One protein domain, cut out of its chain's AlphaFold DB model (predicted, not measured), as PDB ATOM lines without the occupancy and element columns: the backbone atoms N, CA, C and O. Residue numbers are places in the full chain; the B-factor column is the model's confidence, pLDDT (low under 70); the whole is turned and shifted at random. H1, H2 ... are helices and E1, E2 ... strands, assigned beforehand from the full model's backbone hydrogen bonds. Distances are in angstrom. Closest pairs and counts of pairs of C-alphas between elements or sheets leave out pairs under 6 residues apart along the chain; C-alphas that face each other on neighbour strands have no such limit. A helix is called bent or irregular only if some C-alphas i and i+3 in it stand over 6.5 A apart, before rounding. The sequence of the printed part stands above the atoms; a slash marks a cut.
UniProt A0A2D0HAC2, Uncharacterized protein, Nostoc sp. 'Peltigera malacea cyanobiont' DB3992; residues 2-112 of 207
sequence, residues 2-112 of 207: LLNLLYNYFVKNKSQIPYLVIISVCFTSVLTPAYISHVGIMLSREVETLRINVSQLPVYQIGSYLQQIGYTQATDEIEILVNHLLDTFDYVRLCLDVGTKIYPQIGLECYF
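Overview. This is residues 2 to 112 of the 207 residues of an uncharacterized protein of Nostoc sp. 'Peltigera malacea cyanobiont' DB3992 (UniProt A0A2D0HAC2). A strongly twisted wall of four antiparallel strands has helices H2 and H4 over one face, with H3 packed on H4 in a helical hairpin; no named helix is on the other face. H1 lies off the sheet, near H2, and residues 8 to 16, of which 8 to 11 belong to H1, stick out. The printed part has 111 residues, with four named helices and four named strands in the order H1 H2 E1 E2 H3 H4 E3 E4; the sheet's order is E1 E2 E3 E4, and the class is mixed, helices and strands. It is compact, with a radius of gyration of the C-alphas of 14.3 A, but elongated, spanning 46 by 28 by 28 A.

Along the chain. H1, residues 2 to 11, begins at C-alpha 2 (-28.285, 85.564, 38.743) and is 13.9 A long. H2 is residues 20 to 28, 12.2 A. E1, residues 35 to 41, 18.4 A, begins at C-alpha 35 (-25.420, 96.088, 47.805), and E2 is residues 50 to 55, 16.2 A. H3, residues 59 to 68, 15.0 A, is irregular: C-alphas 60 and 63 are 7.3 A apart. H4 is residues 76 to 86, 15.5 A. E3 is residues 91 to 98, 22.3 A. E4, residues 102 to 111, 23.9 A, bends by 70 degrees at residue 105 and ends at C-alpha 111 (-25.498, 110.699, 40.873).

Arrangement. The hairpin E1 and E2 is antiparallel at 157 degrees, with N 37 and O 53 2.8 A apart, within hydrogen-bond range. E2 and E3 are antiparallel at 158 degrees, with N 52 and O 96 at 2.8 A. The hairpin E3 and E4 is antiparallel at 155 degrees, with N 95 and O 107 at 2.8 A. H2 is on the sheet at a height of 9.1 A, over E2 and, only just, with 3 C-alphas, over E3; its closest C-alpha pair with E3 is Ile 23 and Val 98, 7.3 A. H4, on the same face, has a height of 10.1 A and lies over E3 and E4; C-alphas Leu 86 and Val 92, its closest pair with E3, are 7.0 A apart. H3 and H4 touch, closest at the C-alphas of Val 59 and Glu 79, 6.0 A, opposite ways at a tilt of 37 degrees, only just steep. H1 and H3 are apart. Every O i to N i+4 pair is within hydrogen-bond range in H1, H2 and H4; in H3, 4 of 6 are.

Size, cuts and confidence. The C-alphas farthest apart, those of Lys 14 and Asp 87, are 46.7 A apart. The printed part has no cut and no long link. Mean pLDDT of the printed part is 86.0, and residues 2 to 18 are under 70.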
ATOM      1  N   LEU A   2     -29.381  84.982  39.550       52.16
ATOM      2  CA  LEU A   2     -28.285  85.564  38.743       52.16
ATOM      3  C   LEU A   2     -27.035  84.666  38.649       52.16
ATOM      4  O   LEU A   2     -26.492  84.478  37.566       52.16
ATOM      5  N   LEU A   3     -26.639  84.040  39.765       52.25
ATOM      6  CA  LEU A   3     -25.551  83.051  39.801       52.25
ATOM      7  C   LEU A   3     -25.794  81.884  38.831       52.25
ATOM      8  O   LEU A   3     -24.859  81.464  38.167       52.25
ATOM      9  N   ASN A   4     -27.043  81.425  38.676       48.31
ATOM     10  CA  ASN A   4     -27.391  80.355  37.730       48.31
ATOM     11  C   ASN A   4     -27.372  80.826  36.269       48.31
ATOM     12  O   ASN A   4     -27.045  80.041  35.385       48.31
ATOM     13  N   LEU A   5     -27.706  82.092  35.994       55.66
ATOM     14  CA  LEU A   5     -27.616  82.668  34.646       55.66
ATOM     15  C   LEU A   5     -26.161  82.866  34.213       55.66
ATOM     16  O   LEU A   5     -25.806  82.480  33.101       55.66
ATOM     17  N   LEU A   6     -25.314  83.384  35.109       55.78
ATOM     18  CA  LEU A   6     -23.869  83.465  34.888       55.78
ATOM     19  C   LEU A   6     -23.293  82.054  34.716       55.78
ATOM     20  O   LEU A   6     -22.659  81.771  33.705       55.78
ATOM     21  N   TYR A   7     -23.613  81.131  35.627       54.03
ATOM     22  CA  TYR A   7     -23.217  79.728  35.524       54.03
ATOM     23  C   TYR A   7     -23.608  79.123  34.167       54.03
ATOM     24  O   TYR A   7     -22.754  78.572  33.490       54.03
ATOM     25  N   ASN A   8     -24.843  79.301  33.693       52.78
ATOM     26  CA  ASN A   8     -25.288  78.747  32.408       52.78
ATOM     27  C   ASN A   8     -24.621  79.387  31.177       52.78
ATOM     28  O   ASN A   8     -24.316  78.670  30.221       52.78
ATOM     29  N   TYR A   9     -24.391  80.704  31.180       57.91
ATOM     30  CA  TYR A   9     -23.687  81.397  30.092       57.91
ATOM     31  C   TYR A   9     -22.242  80.900  29.962       57.91
ATOM     32  O   TYR A   9     -21.762  80.627  28.863       57.91
ATOM     33  N   PHE A  10     -21.566  80.712  31.091       55.12
ATOM     34  CA  PHE A  10     -20.154  80.350  31.116       55.12
ATOM     35  C   PHE A  10     -19.897  78.833  31.062       55.12
ATOM     36  O   PHE A  10     -18.924  78.406  30.448       55.12
ATOM     37  N   VAL A  11     -20.784  77.989  31.604       51.88
ATOM     38  CA  VAL A  11     -20.680  76.514  31.524       51.88
ATOM     39  C   VAL A  11     -20.889  76.007  30.098       51.88
ATOM     40  O   VAL A  11     -20.219  75.061  29.682       51.88
ATOM     41  N   LYS A  12     -21.746  76.663  29.302       52.12
ATOM     42  CA  LYS A  12     -21.832  76.381  27.857       52.12
ATOM     43  C   LYS A  12     -20.521  76.686  27.120       52.12
ATOM     44  O   LYS A  12     -20.232  76.026  26.127       52.12
ATOM     45  N   ASN A  13     -19.705  77.601  27.646       52.62
ATOM     46  CA  ASN A  13     -18.414  78.020  27.100       52.62
ATOM     47  C   ASN A  13     -17.213  77.384  27.840       52.62
ATOM     48  O   ASN A  13     -16.247  78.072  28.142       52.62
ATOM     49  N   LYS A  14     -17.276  76.073  28.146       42.03
ATOM     50  CA  LYS A  14     -16.164  75.123  28.440       42.03
ATOM     51  C   LYS A  14     -14.870  75.638  29.119       42.03
ATOM     52  O   LYS A  14     -13.800  75.075  28.904       42.03
ATOM     53  N   SER A  15     -14.955  76.617  30.007       46.66
ATOM     54  CA  SER A  15     -13.808  77.135  30.754       46.66
ATOM     55  C   SER A  15     -14.220  77.230  32.214       46.66
ATOM     56  O   SER A  15     -15.229  77.859  32.533       46.66
ATOM     57  N   GLN A  16     -13.482  76.574  33.113       52.62
ATOM     58  CA  GLN A  16     -13.580  76.862  34.544       52.62
ATOM     59  C   GLN A  16     -13.384  78.361  34.705       52.62
ATOM     60  O   GLN A  16     -12.304  78.856  34.414       52.62
ATOM     61  N   ILE A  17     -14.430  79.076  35.106       58.22
ATOM     62  CA  ILE A  17     -14.400  80.526  35.250       58.22
ATOM     63  C   ILE A  17     -13.406  80.843  36.373       58.22
ATOM     64  O   ILE A  17     -13.745  80.644  37.546       58.22
ATOM     65  N   PRO A  18     -12.193  81.342  36.080       64.00
ATOM     66  CA  PRO A  18     -11.163  81.489  37.105       64.00
ATOM     67  C   PRO A  18     -11.482  82.626  38.093       64.00
ATOM     68  O   PRO A  18     -10.743  82.857  39.043       64.00
ATOM     69  N   TYR A  19     -12.599  83.327  37.881       74.44
ATOM     70  CA  TYR A  19     -13.039  84.485  38.643       74.44
ATOM     71  C   TYR A  19     -14.360  84.292  39.414       74.44
ATOM     72  O   TYR A  19     -14.777  85.205  40.122       74.44
ATOM     73  N   LEU A  20     -14.982  83.096  39.392       77.62
ATOM     74  CA  LEU A  20     -16.168  82.798  40.227       77.62
ATOM     75  C   LEU A  20     -15.906  82.971  41.720       77.62
ATOM     76  O   LEU A  20     -16.776  83.453  42.442       77.62
ATOM     77  N   VAL A  21     -14.713  82.582  42.172       83.81
ATOM     78  CA  VAL A  21     -14.320  82.711  43.578       83.81
ATOM     79  C   VAL A  21     -14.336  84.181  43.987       83.81
ATOM     80  O   VAL A  21     -14.989  84.532  44.961       83.81
ATOM     81  N   ILE A  22     -13.704  85.055  43.201       86.81
ATOM     82  CA  ILE A  22     -13.622  86.488  43.508       86.81
ATOM     83  C   ILE A  22     -15.002  87.142  43.437       86.81
ATOM     84  O   ILE A  22     -15.344  87.937  44.308       86.81
ATOM     85  N   ILE A  23     -15.830  86.772  42.455       86.88
ATOM     86  CA  ILE A  23     -17.222  87.232  42.388       86.88
ATOM     87  C   ILE A  23     -17.965  86.825  43.661       86.88
ATOM     88  O   ILE A  23     -18.591  87.672  44.289       86.88
ATOM     89  N   SER A  24     -17.868  85.560  44.078       88.69
ATOM     90  CA  SER A  24     -18.504  85.092  45.311       88.69
ATOM     91  C   SER A  24     -18.052  85.910  46.516       88.69
ATOM     92  O   SER A  24     -18.904  86.342  47.284       88.69
ATOM     93  N   VAL A  25     -16.748  86.182  46.641       91.56
ATOM     94  CA  VAL A  25     -16.206  87.028  47.715       91.56
ATOM     95  C   VAL A  25     -16.808  88.435  47.655       91.56
ATOM     96  O   VAL A  25     -17.283  88.926  48.672       91.56
ATOM     97  N   CYS A  26     -16.906  89.054  46.472       93.31
ATOM     98  CA  CYS A  26     -17.536  90.371  46.318       93.31
ATOM     99  C   CYS A  26     -18.977  90.405  46.850       93.31
ATOM    100  O   CYS A  26     -19.365  91.385  47.485       93.31
ATOM    101  N   PHE A  27     -19.758  89.348  46.596       93.06
ATOM    102  CA  PHE A  27     -21.139  89.222  47.071       93.06
ATOM    103  C   PHE A  27     -21.236  88.911  48.566       93.06
ATOM    104  O   PHE A  27     -22.169  89.375  49.210       93.06
ATOM    105  N   THR A  28     -20.313  88.133  49.133       93.88
ATOM    106  CA  THR A  28     -20.350  87.778  50.561       93.88
ATOM    107  C   THR A  28     -19.748  88.846  51.468       93.88
ATOM    108  O   THR A  28     -20.072  88.881  52.649       93.88
ATOM    109  N   SER A  29     -18.874  89.701  50.933       94.44
ATOM    110  CA  SER A  29     -18.213  90.782  51.675       94.44
ATOM    111  C   SER A  29     -19.003  92.091  51.683       94.44
ATOM    112  O   SER A  29     -18.626  93.018  52.394       94.44
ATOM    113  N   VAL A  30     -20.079  92.210  50.896       92.94
ATOM    114  CA  VAL A  30     -20.907  93.422  50.906       92.94
ATOM    115  C   VAL A  30     -21.788  93.438  52.158       92.94
ATOM    116  O   VAL A  30     -22.517  92.485  52.429       92.94
ATOM    117  N   LEU A  31     -21.703  94.517  52.935       90.44
ATOM    118  CA  LEU A  31     -22.473  94.702  54.163       90.44
ATOM    119  C   LEU A  31     -23.506  95.811  53.981       90.44
ATOM    120  O   LEU A  31     -23.218  96.847  53.387       90.44
ATOM    121  N   THR A  32     -24.702  95.617  54.539       89.75
ATOM    122  CA  THR A  32     -25.771  96.626  54.559       89.75
ATOM    123  C   THR A  32     -25.258  97.956  55.148       89.75
ATOM    124  O   THR A  32     -24.544  97.931  56.155       89.75
ATOM    125  N   PRO A  33     -25.619  99.122  54.572       94.31
ATOM    126  CA  PRO A  33     -26.614  99.333  53.509       94.31
ATOM    127  C   PRO A  33     -26.120  99.062  52.083       94.31
ATOM    128  O   PRO A  33     -26.908  99.155  51.147       94.31
ATOM    129  N   ALA A  34     -24.848  98.704  51.899       96.00
ATOM    130  CA  ALA A  34     -24.293  98.465  50.578       96.00
ATOM    131  C   ALA A  34     -24.896  97.219  49.919       96.00
ATOM    132  O   ALA A  34     -25.229  96.231  50.578       96.00
ATOM    133  N   TYR A  35     -24.995  97.243  48.592       95.06
ATOM    134  CA  TYR A  35     -25.420  96.088  47.805       95.06
ATOM    135  C   TYR A  35     -24.828  96.122  46.396       95.06
ATOM    136  O   TYR A  35     -24.487  97.177  45.857       95.06
ATOM    137  N   ILE A  36     -24.731  94.952  45.763       95.69
ATOM    138  CA  ILE A  36     -24.355  94.855  44.349       95.69
ATOM    139  C   ILE A  36     -25.586  95.168  43.500       95.69
ATOM    140  O   ILE A  36     -26.548  94.402  43.483       95.69
ATOM    141  N   SER A  37     -25.558  96.300  42.799       94.38
ATOM    142  CA  SER A  37     -26.682  96.771  41.990       94.38
ATOM    143  C   SER A  37     -26.687  96.181  40.584       94.38
ATOM    144  O   SER A  37     -27.754  95.917  40.040       94.38
ATOM    145  N   HIS A  38     -25.511  95.965  39.988       93.19
ATOM    146  CA  HIS A  38     -25.397  95.448  38.625       93.19
ATOM    147  C   HIS A  38     -24.179  94.539  38.467       93.19
ATOM    148  O   HIS A  38     -23.141  94.738  39.103       93.19
ATOM    149  N   VAL A  39     -24.302  93.575  37.554       91.50
ATOM    150  CA  VAL A  39     -23.184  92.781  37.036       91.50
ATOM    151  C   VAL A  39     -23.228  92.847  35.515       91.50
ATOM    152  O   VAL A  39     -24.252  92.524  34.917       91.50
ATOM    153  N   GLY A  40     -22.138  93.288  34.890       88.56
ATOM    154  CA  GLY A  40     -22.069  93.515  33.446       88.56
ATOM    155  C   GLY A  40     -20.922  92.764  32.782       88.56
ATOM    156  O   GLY A  40     -19.815  92.716  33.313       88.56
ATOM    157  N   ILE A  41     -21.169  92.214  31.593       84.81
ATOM    158  CA  ILE A  41     -20.125  91.640  30.734       84.81
ATOM    159  C   ILE A  41     -19.627  92.740  29.792       84.81
ATOM    160  O   ILE A  41     -20.414  93.341  29.061       84.81
ATOM    161  N   MET A  42     -18.321  93.008  29.786       81.56
ATOM    162  CA  MET A  42     -17.727  94.085  28.983       81.56
ATOM    163  C   MET A  42     -17.227  93.572  27.625       81.56
ATOM    164  O   MET A  42     -16.025  93.541  27.380       81.56
ATOM    165  N   LEU A  43     -18.153  93.180  26.742       76.81
ATOM    166  CA  LEU A  43     -17.873  92.477  25.472       76.81
ATOM    167  C   LEU A  43     -16.932  93.209  24.496       76.81
ATOM    168  O   LEU A  43     -16.368  92.578  23.612       76.81
ATOM    169  N   SER A  44     -16.768  94.526  24.629       76.44
ATOM    170  CA  SER A  44     -15.909  95.338  23.755       76.44
ATOM    171  C   SER A  44     -14.445  95.420  24.202       76.44
ATOM    172  O   SER A  44     -13.670  96.162  23.600       76.44
ATOM    173  N   ARG A  45     -14.054  94.724  25.276       71.75
ATOM    174  CA  ARG A  45     -12.702  94.789  25.842       71.75
ATOM    175  C   ARG A  45     -11.887  93.557  25.476       71.75
ATOM    176  O   ARG A  45     -12.406  92.450  25.479       71.75
ATOM    177  N   GLU A  46     -10.589  93.759  25.266       71.56
ATOM    178  CA  GLU A  46      -9.627  92.667  25.034       71.56
ATOM    179  C   GLU A  46      -9.436  91.766  26.264       71.56
ATOM    180  O   GLU A  46      -8.945  90.647  26.154       71.56
ATOM    181  N   VAL A  47      -9.825  92.254  27.445       72.44
ATOM    182  CA  VAL A  47      -9.663  91.547  28.713       72.44
ATOM    183  C   VAL A  47     -10.997  90.967  29.165       72.44
ATOM    184  O   VAL A  47     -11.994  91.682  29.300       72.44
ATOM    185  N   GLU A  48     -10.987  89.674  29.473       80.56
ATOM    186  CA  GLU A  48     -12.133  88.949  30.007       80.56
ATOM    187  C   GLU A  48     -12.375  89.340  31.477       80.56
ATOM    188  O   GLU A  48     -11.765  88.809  32.407       80.56
ATOM    189  N   THR A  49     -13.241  90.335  31.682       86.19
ATOM    190  CA  THR A  49     -13.625  90.836  33.012       86.19
ATOM    191  C   THR A  49     -15.135  90.992  33.129       86.19
ATOM    192  O   THR A  49     -15.805  91.380  32.165       86.19
ATOM    193  N   LEU A  50     -15.657  90.769  34.333       90.44
ATOM    194  CA  LEU A  50     -16.987  91.215  34.730       90.44
ATOM    195  C   LEU A  50     -16.903  92.552  35.462       90.44
ATOM    196  O   LEU A  50     -16.052  92.754  36.321       90.44
ATOM    197  N   ARG A  51     -17.841  93.444  35.161       92.94
ATOM    198  CA  ARG A  51     -18.097  94.655  35.932       92.94
ATOM    199  C   ARG A  51     -18.994  94.301  37.107       92.94
ATOM    200  O   ARG A  51     -20.110  93.846  36.875       92.94
ATOM    201  N   ILE A  52     -18.555  94.566  38.330       95.44
ATOM    202  CA  ILE A  52     -19.410  94.558  39.518       95.44
ATOM    203  C   ILE A  52     -19.628  95.999  39.960       95.44
ATOM    204  O   ILE A  52     -18.680  96.760  40.135       95.44
ATOM    205  N   ASN A  53     -20.894  96.357  40.134       97.00
ATOM    206  CA  ASN A  53     -21.319  97.681  40.548       97.00
ATOM    207  C   ASN A  53     -21.850  97.625  41.984       97.00
ATOM    208  O   ASN A  53     -22.855  96.959  42.232       97.00
ATOM    209  N   VAL A  54     -21.207  98.336  42.910       97.56
ATOM    210  CA  VAL A  54     -21.567  98.370  44.335       97.56
ATOM    211  C   VAL A  54     -22.178  99.726  44.668       97.56
ATOM    212  O   VAL A  54     -21.533 100.763  44.518       97.56
ATOM    213  N   SER A  55     -23.444  99.712  45.075       96.19
ATOM    214  CA  SER A  55     -24.222 100.893  45.450       96.19
ATOM    215  C   SER A  55     -24.311 101.018  46.968       96.19
ATOM    216  O   SER A  55     -24.232 100.016  47.673       96.19
ATOM    217  N   GLN A  56     -24.537 102.245  47.451       95.06
ATOM    218  CA  GLN A  56     -24.757 102.558  48.871       95.06
ATOM    219  C   GLN A  56     -23.641 102.066  49.807       95.06
ATOM    220  O   GLN A  56     -23.898 101.774  50.970       95.06
ATOM    221  N   LEU A  57     -22.401 101.978  49.312       96.00
ATOM    222  CA  LEU A  57     -21.241 101.650  50.136       96.00
ATOM    223  C   LEU A  57     -20.824 102.891  50.934       96.00
ATOM    224  O   LEU A  57     -20.375 103.862  50.320       96.00
ATOM    225  N   PRO A  58     -20.973 102.903  52.273       95.19
ATOM    226  CA  PRO A  58     -20.553 104.049  53.066       95.19
ATOM    227  C   PRO A  58     -19.046 104.270  52.935       95.19
ATOM    228  O   PRO A  58     -18.291 103.300  52.896       95.19
ATOM    229  N   VAL A  59     -18.599 105.531  52.932       95.25
ATOM    230  CA  VAL A  59     -17.175 105.889  52.745       95.25
ATOM    231  C   VAL A  59     -16.262 105.115  53.692       95.25
ATOM    232  O   VAL A  59     -15.301 104.497  53.251       95.25
ATOM    233  N   TYR A  60     -16.625 105.054  54.977       93.75
ATOM    234  CA  TYR A  60     -15.858 104.356  56.012       93.75
ATOM    235  C   TYR A  60     -15.767 102.829  55.813       93.75
ATOM    236  O   TYR A  60     -14.990 102.164  56.493       93.75
ATOM    237  N   GLN A  61     -16.573 102.250  54.915       96.06
ATOM    238  CA  GLN A  61     -16.522 100.829  54.564       96.06
ATOM    239  C   GLN A  61     -15.722 100.562  53.284       96.06
ATOM    240  O   GLN A  61     -15.409  99.404  53.022       96.06
ATOM    241  N   ILE A  62     -15.368 101.582  52.492       96.44
ATOM    242  CA  ILE A  62     -14.757 101.391  51.167       96.44
ATOM    243  C   ILE A  62     -13.444 100.613  51.256       96.44
ATOM    244  O   ILE A  62     -13.324  99.577  50.602       96.44
ATOM    245  N   GLY A  63     -12.474 101.051  52.060       95.75
ATOM    246  CA  GLY A  63     -11.177 100.381  52.137       95.75
ATOM    247  C   GLY A  63     -11.283  98.975  52.697       95.75
ATOM    248  O   GLY A  63     -10.743  98.046  52.101       95.75
ATOM    249  N   SER A  64     -12.046  98.788  53.780       95.75
ATOM    250  CA  SER A  64     -12.261  97.451  54.350       95.75
ATOM    251  C   SER A  64     -12.933  96.498  53.357       95.75
ATOM    252  O   SER A  64     -12.486  95.360  53.214       95.75
ATOM    253  N   TYR A  65     -13.931  96.962  52.600       97.25
ATOM    254  CA  TYR A  65     -14.564  96.181  51.540       97.25
ATOM    255  C   TYR A  65     -13.569  95.822  50.430       97.25
ATOM    256  O   TYR A  65     -13.438  94.649  50.080       97.25
ATOM    257  N   LEU A  66     -12.827  96.804  49.906       97.31
ATOM    258  CA  LEU A  66     -11.833  96.595  48.848       97.31
ATOM    259  C   LEU A  66     -10.752  95.591  49.281       97.31
ATOM    260  O   LEU A  66     -10.429  94.668  48.531       97.31
ATOM    261  N   GLN A  67     -10.237  95.711  50.502       95.81
ATOM    262  CA  GLN A  67      -9.254  94.778  51.054       95.81
ATOM    263  C   GLN A  67      -9.822  93.358  51.181       95.81
ATOM    264  O   GLN A  67      -9.167  92.397  50.776       95.81
ATOM    265  N   GLN A  68     -11.056  93.211  51.678       95.56
ATOM    266  CA  GLN A  68     -11.712  91.907  51.829       95.56
ATOM    267  C   GLN A  68     -11.904  91.175  50.496       95.56
ATOM    268  O   GLN A  68     -11.749  89.956  50.442       95.56
ATOM    269  N   ILE A  69     -12.197  91.900  49.413       95.31
ATOM    270  CA  ILE A  69     -12.361  91.308  48.075       95.31
ATOM    271  C   ILE A  69     -11.030  91.070  47.341       95.31
ATOM    272  O   ILE A  69     -11.030  90.642  46.186       95.31
ATOM    273  N   GLY A  70      -9.894  91.335  47.993       94.94
ATOM    274  CA  GLY A  70      -8.560  91.104  47.441       94.94
ATOM    275  C   GLY A  70      -8.050  92.223  46.529       94.94
ATOM    276  O   GLY A  70      -7.200  91.975  45.670       94.94
ATOM    277  N   TYR A  71      -8.550  93.452  46.679       96.00
ATOM    278  CA  TYR A  71      -7.953  94.619  46.036       96.00
ATOM    279  C   TYR A  71      -6.576  94.906  46.649       96.00
ATOM    280  O   TYR A  71      -6.423  94.987  47.863       96.00
ATOM    281  N   THR A  72      -5.557  95.037  45.801       94.62
ATOM    282  CA  THR A  72      -4.142  95.041  46.229       94.62
ATOM    283  C   THR A  72      -3.517  96.427  46.331       94.62
ATOM    284  O   THR A  72      -2.353  96.544  46.706       94.62
ATOM    285  N   GLN A  73      -4.245  97.470  45.940       94.31
ATOM    286  CA  GLN A  73      -3.730  98.838  45.930       94.31
ATOM    287  C   GLN A  73      -4.134  99.559  47.217       94.31
ATOM    288  O   GLN A  73      -5.098  99.164  47.872       94.31
ATOM    289  N   ALA A  74      -3.419 100.634  47.550       91.50
ATOM    290  CA  ALA A  74      -3.786 101.499  48.666       91.50
ATOM    291  C   ALA A  74      -5.201 102.076  48.474       91.50
ATOM    292  O   ALA A  74      -5.598 102.420  47.353       91.50
ATOM    293  N   THR A  75      -5.958 102.153  49.568       94.31
ATOM    294  CA  THR A  75      -7.376 102.543  49.558       94.31
ATOM    295  C   THR A  75      -7.626 103.958  50.078       94.31
ATOM    296  O   THR A  75      -8.691 104.510  49.824       94.31
ATOM    297  N   ASP A  76      -6.646 104.579  50.732       92.62
ATOM    298  CA  ASP A  76      -6.813 105.897  51.361       92.62
ATOM    299  C   ASP A  76      -7.188 106.978  50.332       92.62
ATOM    300  O   ASP A  76      -8.098 107.777  50.543       92.62
ATOM    301  N   GLU A  77      -6.543 106.964  49.162       91.12
ATOM    302  CA  GLU A  77      -6.814 107.928  48.088       91.12
ATOM    303  C   GLU A  77      -8.239 107.805  47.528       91.12
ATOM    304  O   GLU A  77      -8.878 108.820  47.240       91.12
ATOM    305  N   ILE A  78      -8.759 106.578  47.383       94.19
ATOM    306  CA  ILE A  78     -10.116 106.370  46.862       94.19
ATOM    307  C   ILE A  78     -11.174 106.737  47.905       94.19
ATOM    308  O   ILE A  78     -12.207 107.289  47.539       94.19
ATOM    309  N   GLU A  79     -10.911 106.509  49.193       94.75
ATOM    310  CA  GLU A  79     -11.786 106.961  50.280       94.75
ATOM    311  C   GLU A  79     -11.891 108.485  50.320       94.75
ATOM    312  O   GLU A  79     -12.998 109.024  50.316       94.75
ATOM    313  N   ILE A  80     -10.749 109.180  50.274       93.69
ATOM    314  CA  ILE A  80     -10.692 110.647  50.225       93.69
ATOM    315  C   ILE A  80     -11.431 111.169  48.990       93.69
ATOM    316  O   ILE A  80     -12.220 112.109  49.087       93.69
ATOM    317  N   LEU A  81     -11.208 110.553  47.824       93.00
ATOM    318  CA  LEU A  81     -11.884 110.940  46.590       93.00
ATOM    319  C   LEU A  81     -13.401 110.762  46.692       93.00
ATOM    320  O   LEU A  81     -14.136 111.682  46.343       93.00
ATOM    321  N   VAL A  82     -13.884 109.609  47.160       96.00
ATOM    322  CA  VAL A  82     -15.327 109.378  47.293       96.00
ATOM    323  C   VAL A  82     -15.938 110.331  48.317       96.00
ATOM    324  O   VAL A  82     -17.011 110.865  48.051       96.00
ATOM    325  N   ASN A  83     -15.245 110.622  49.421       96.00
ATOM    326  CA  ASN A  83     -15.699 111.615  50.391       96.00
ATOM    327  C   ASN A  83     -15.888 112.997  49.743       96.00
ATOM    328  O   ASN A  83     -16.967 113.567  49.838       96.00
ATOM    329  N   HIS A  84     -14.890 113.486  48.998       92.94
ATOM    330  CA  HIS A  84     -14.998 114.763  48.281       92.94
ATOM    331  C   HIS A  84     -16.109 114.777  47.225       92.94
ATOM    332  O   HIS A  84     -16.711 115.813  46.961       92.94
ATOM    333  N   LEU A  85     -16.378 113.643  46.573       93.38
ATOM    334  CA  LEU A  85     -17.464 113.560  45.597       93.38
ATOM    335  C   LEU A  85     -18.832 113.637  46.273       93.38
ATOM    336  O   LEU A  85     -19.734 114.268  45.728       93.38
ATOM    337  N   LEU A  86     -18.980 113.050  47.458       95.12
ATOM    338  CA  LEU A  86     -20.218 113.112  48.232       95.12
ATOM    339  C   LEU A  86     -20.506 114.505  48.818       95.12
ATOM    340  O   LEU A  86     -21.651 114.780  49.154       95.12
ATOM    341  N   ASP A  87     -19.528 115.417  48.851       93.81
ATOM    342  CA  ASP A  87     -19.790 116.837  49.147       93.81
ATOM    343  C   ASP A  87     -20.622 117.518  48.042       93.81
ATOM    344  O   ASP A  87     -21.210 118.579  48.252       93.81
ATOM    345  N   THR A  88     -20.657 116.929  46.841       92.88
ATOM    346  CA  THR A  88     -21.410 117.442  45.689       92.88
ATOM    347  C   THR A  88     -22.601 116.551  45.341       92.88
ATOM    348  O   THR A  88     -23.702 117.061  45.145       92.88
ATOM    349  N   PHE A  89     -22.380 115.240  45.238       94.94
ATOM    350  CA  PHE A  89     -23.330 114.248  44.733       94.94
ATOM    351  C   PHE A  89     -24.071 113.526  45.858       94.94
ATOM    352  O   PHE A  89     -23.504 113.272  46.915       94.94
ATOM    353  N   ASP A  90     -25.308 113.104  45.595       95.00
ATOM    354  CA  ASP A  90     -26.141 112.443  46.610       95.00
ATOM    355  C   ASP A  90     -25.683 111.004  46.881       95.00
ATOM    356  O   ASP A  90     -25.800 110.498  47.996       95.00
ATOM    357  N   TYR A  91     -25.134 110.327  45.867       92.81
ATOM    358  CA  TYR A  91     -24.505 109.024  46.047       92.81
ATOM    359  C   TYR A  91     -23.461 108.717  44.972       92.81
ATOM    360  O   TYR A  91     -23.524 109.184  43.830       92.81
ATOM    361  N   VAL A  92     -22.507 107.866  45.351       96.19
ATOM    362  CA  VAL A  92     -21.458 107.335  44.479       96.19
ATOM    363  C   VAL A  92     -21.561 105.816  44.446       96.19
ATOM    364  O   VAL A  92     -21.706 105.158  45.479       96.19
ATOM    365  N   ARG A  93     -21.480 105.245  43.249       97.00
ATOM    366  CA  ARG A  93     -21.430 103.802  43.022       97.00
ATOM    367  C   ARG A  93     -20.040 103.405  42.544       97.00
ATOM    368  O   ARG A  93     -19.514 103.996  41.601       97.00
ATOM    369  N   LEU A  94     -19.475 102.370  43.157       97.69
ATOM    370  CA  LEU A  94     -18.191 101.810  42.749       97.69
ATOM    371  C   LEU A  94     -18.387 100.825  41.598       97.69
ATOM    372  O   LEU A  94     -19.249  99.952  41.651       97.69
ATOM    373  N   CYS A  95     -17.539 100.938  40.586       97.06
ATOM    374  CA  CYS A  95     -17.467 100.070  39.422       97.06
ATOM    375  C   CYS A  95     -16.136  99.326  39.433       97.06
ATOM    376  O   CYS A  95     -15.095  99.910  39.124       97.06
ATOM    377  N   LEU A  96     -16.184  98.038  39.744       95.88
ATOM    378  CA  LEU A  96     -15.018  97.175  39.852       95.88
ATOM    379  C   LEU A  96     -14.939  96.256  38.640       95.88
ATOM    380  O   LEU A  96     -15.926  95.618  38.277       95.88
ATOM    381  N   ASP A  97     -13.764  96.179  38.025       93.56
ATOM    382  CA  ASP A  97     -13.480  95.183  36.998       93.56
ATOM    383  C   ASP A  97     -12.852  93.948  37.647       93.56
ATOM    384  O   ASP A  97     -11.795  94.015  38.278       93.56
ATOM    385  N   VAL A  98     -13.530  92.813  37.495       92.12
ATOM    386  CA  VAL A  98     -13.209  91.540  38.138       92.12
ATOM    387  C   VAL A  98     -12.847  90.519  37.068       92.12
ATOM    388  O   VAL A  98     -13.695  90.087  36.289       92.12
ATOM    389  N   GLY A  99     -11.573  90.140  37.030       88.62
ATOM    390  CA  GLY A  99     -11.091  88.950  36.325       88.62
ATOM    391  C   GLY A  99     -10.446  88.007  37.334       88.62
ATOM    392  O   GLY A  99     -10.915  87.902  38.462       88.62
ATOM    393  N   THR A 100      -9.322  87.377  36.984       87.56
ATOM    394  CA  THR A 100      -8.522  86.551  37.923       87.56
ATOM    395  C   THR A 100      -7.996  87.314  39.148       87.56
ATOM    396  O   THR A 100      -7.448  86.716  40.068       87.56
ATOM    397  N   LYS A 101      -8.161  88.637  39.150       90.88
ATOM    398  CA  LYS A 101      -7.925  89.578  40.243       90.88
ATOM    399  C   LYS A 101      -8.920  90.735  40.126       90.88
ATOM    400  O   LYS A 101      -9.489  90.950  39.049       90.88
ATOM    401  N   ILE A 102      -9.068  91.516  41.193       93.62
ATOM    402  CA  ILE A 102      -9.668  92.850  41.090       93.62
ATOM    403  C   ILE A 102      -8.665  93.760  40.377       93.62
ATOM    404  O   ILE A 102      -7.497  93.843  40.771       93.62
ATOM    405  N   TYR A 103      -9.092  94.405  39.295       92.94
ATOM    406  CA  TYR A 103      -8.219  95.295  38.540       92.94
ATOM    407  C   TYR A 103      -7.999  96.625  39.282       92.94
ATOM    408  O   TYR A 103      -8.919  97.107  39.938       92.94
ATOM    409  N   PRO A 104      -6.810  97.253  39.159       92.94
ATOM    410  CA  PRO A 104      -6.474  98.492  39.876       92.94
ATOM    411  C   PRO A 104      -7.356  99.705  39.559       92.94
ATOM    412  O   PRO A 104      -7.370 100.668  40.310       92.94
ATOM    413  N   GLN A 105      -8.024  99.714  38.408       93.81
ATOM    414  CA  GLN A 105      -8.851 100.843  38.008       93.81
ATOM    415  C   GLN A 105     -10.247 100.708  38.617       93.81
ATOM    416  O   GLN A 105     -10.917  99.698  38.404       93.81
ATOM    417  N   ILE A 106     -10.705 101.751  39.306       95.69
ATOM    418  CA  ILE A 106     -12.043 101.829  39.898       95.69
ATOM    419  C   ILE A 106     -12.812 102.938  39.187       95.69
ATOM    420  O   ILE A 106     -12.358 104.078  39.099       95.69
ATOM    421  N   GLY A 107     -13.985 102.608  38.651       95.38
ATOM    422  CA  GLY A 107     -14.929 103.625  38.195       95.38
ATOM    423  C   GLY A 107     -15.811 104.097  39.348       95.38
ATOM    424  O   GLY A 107     -16.183 103.305  40.206       95.38
ATOM    425  N   LEU A 108     -16.172 105.370  39.338       96.25
ATOM    426  CA  LEU A 108     -17.078 106.006  40.282       96.25
ATOM    427  C   LEU A 108     -18.211 106.625  39.476       96.25
ATOM    428  O   LEU A 108     -17.973 107.538  38.691       96.25
ATOM    429  N   GLU A 109     -19.418 106.093  39.611       96.06
ATOM    430  CA  GLU A 109     -20.619 106.675  39.009       96.06
ATOM    431  C   GLU A 109     -21.270 107.586  40.055       96.06
ATOM    432  O   GLU A 109     -21.693 107.107  41.108       96.06
ATOM    433  N   CYS A 110     -21.287 108.895  39.792       94.38
ATOM    434  CA  CYS A 110     -21.765 109.925  40.712       94.38
ATOM    435  C   CYS A 110     -23.126 110.457  40.261       94.38
ATOM    436  O   CYS A 110     -23.275 110.880  39.109       94.38
ATOM    437  N   TYR A 111     -24.091 110.457  41.174       92.81
ATOM    438  CA  TYR A 111     -25.498 110.699  40.873       92.81
ATOM    439  C   TYR A 111     -26.080 111.843  41.698       92.81
ATOM    440  O   TYR A 111     -25.668 112.084  42.833       92.81
ATOM    441  N   PHE A 112     -27.108 112.474  41.140       92.69
ATOM    442  CA  PHE A 112     -28.085 113.235  41.911       92.69
ATOM    443  C   PHE A 112     -29.376 112.418  42.037       92.69
ATOM    444  O   PHE A 112     -29.720 111.648  41.139       92.69
TER     445      PHE A 112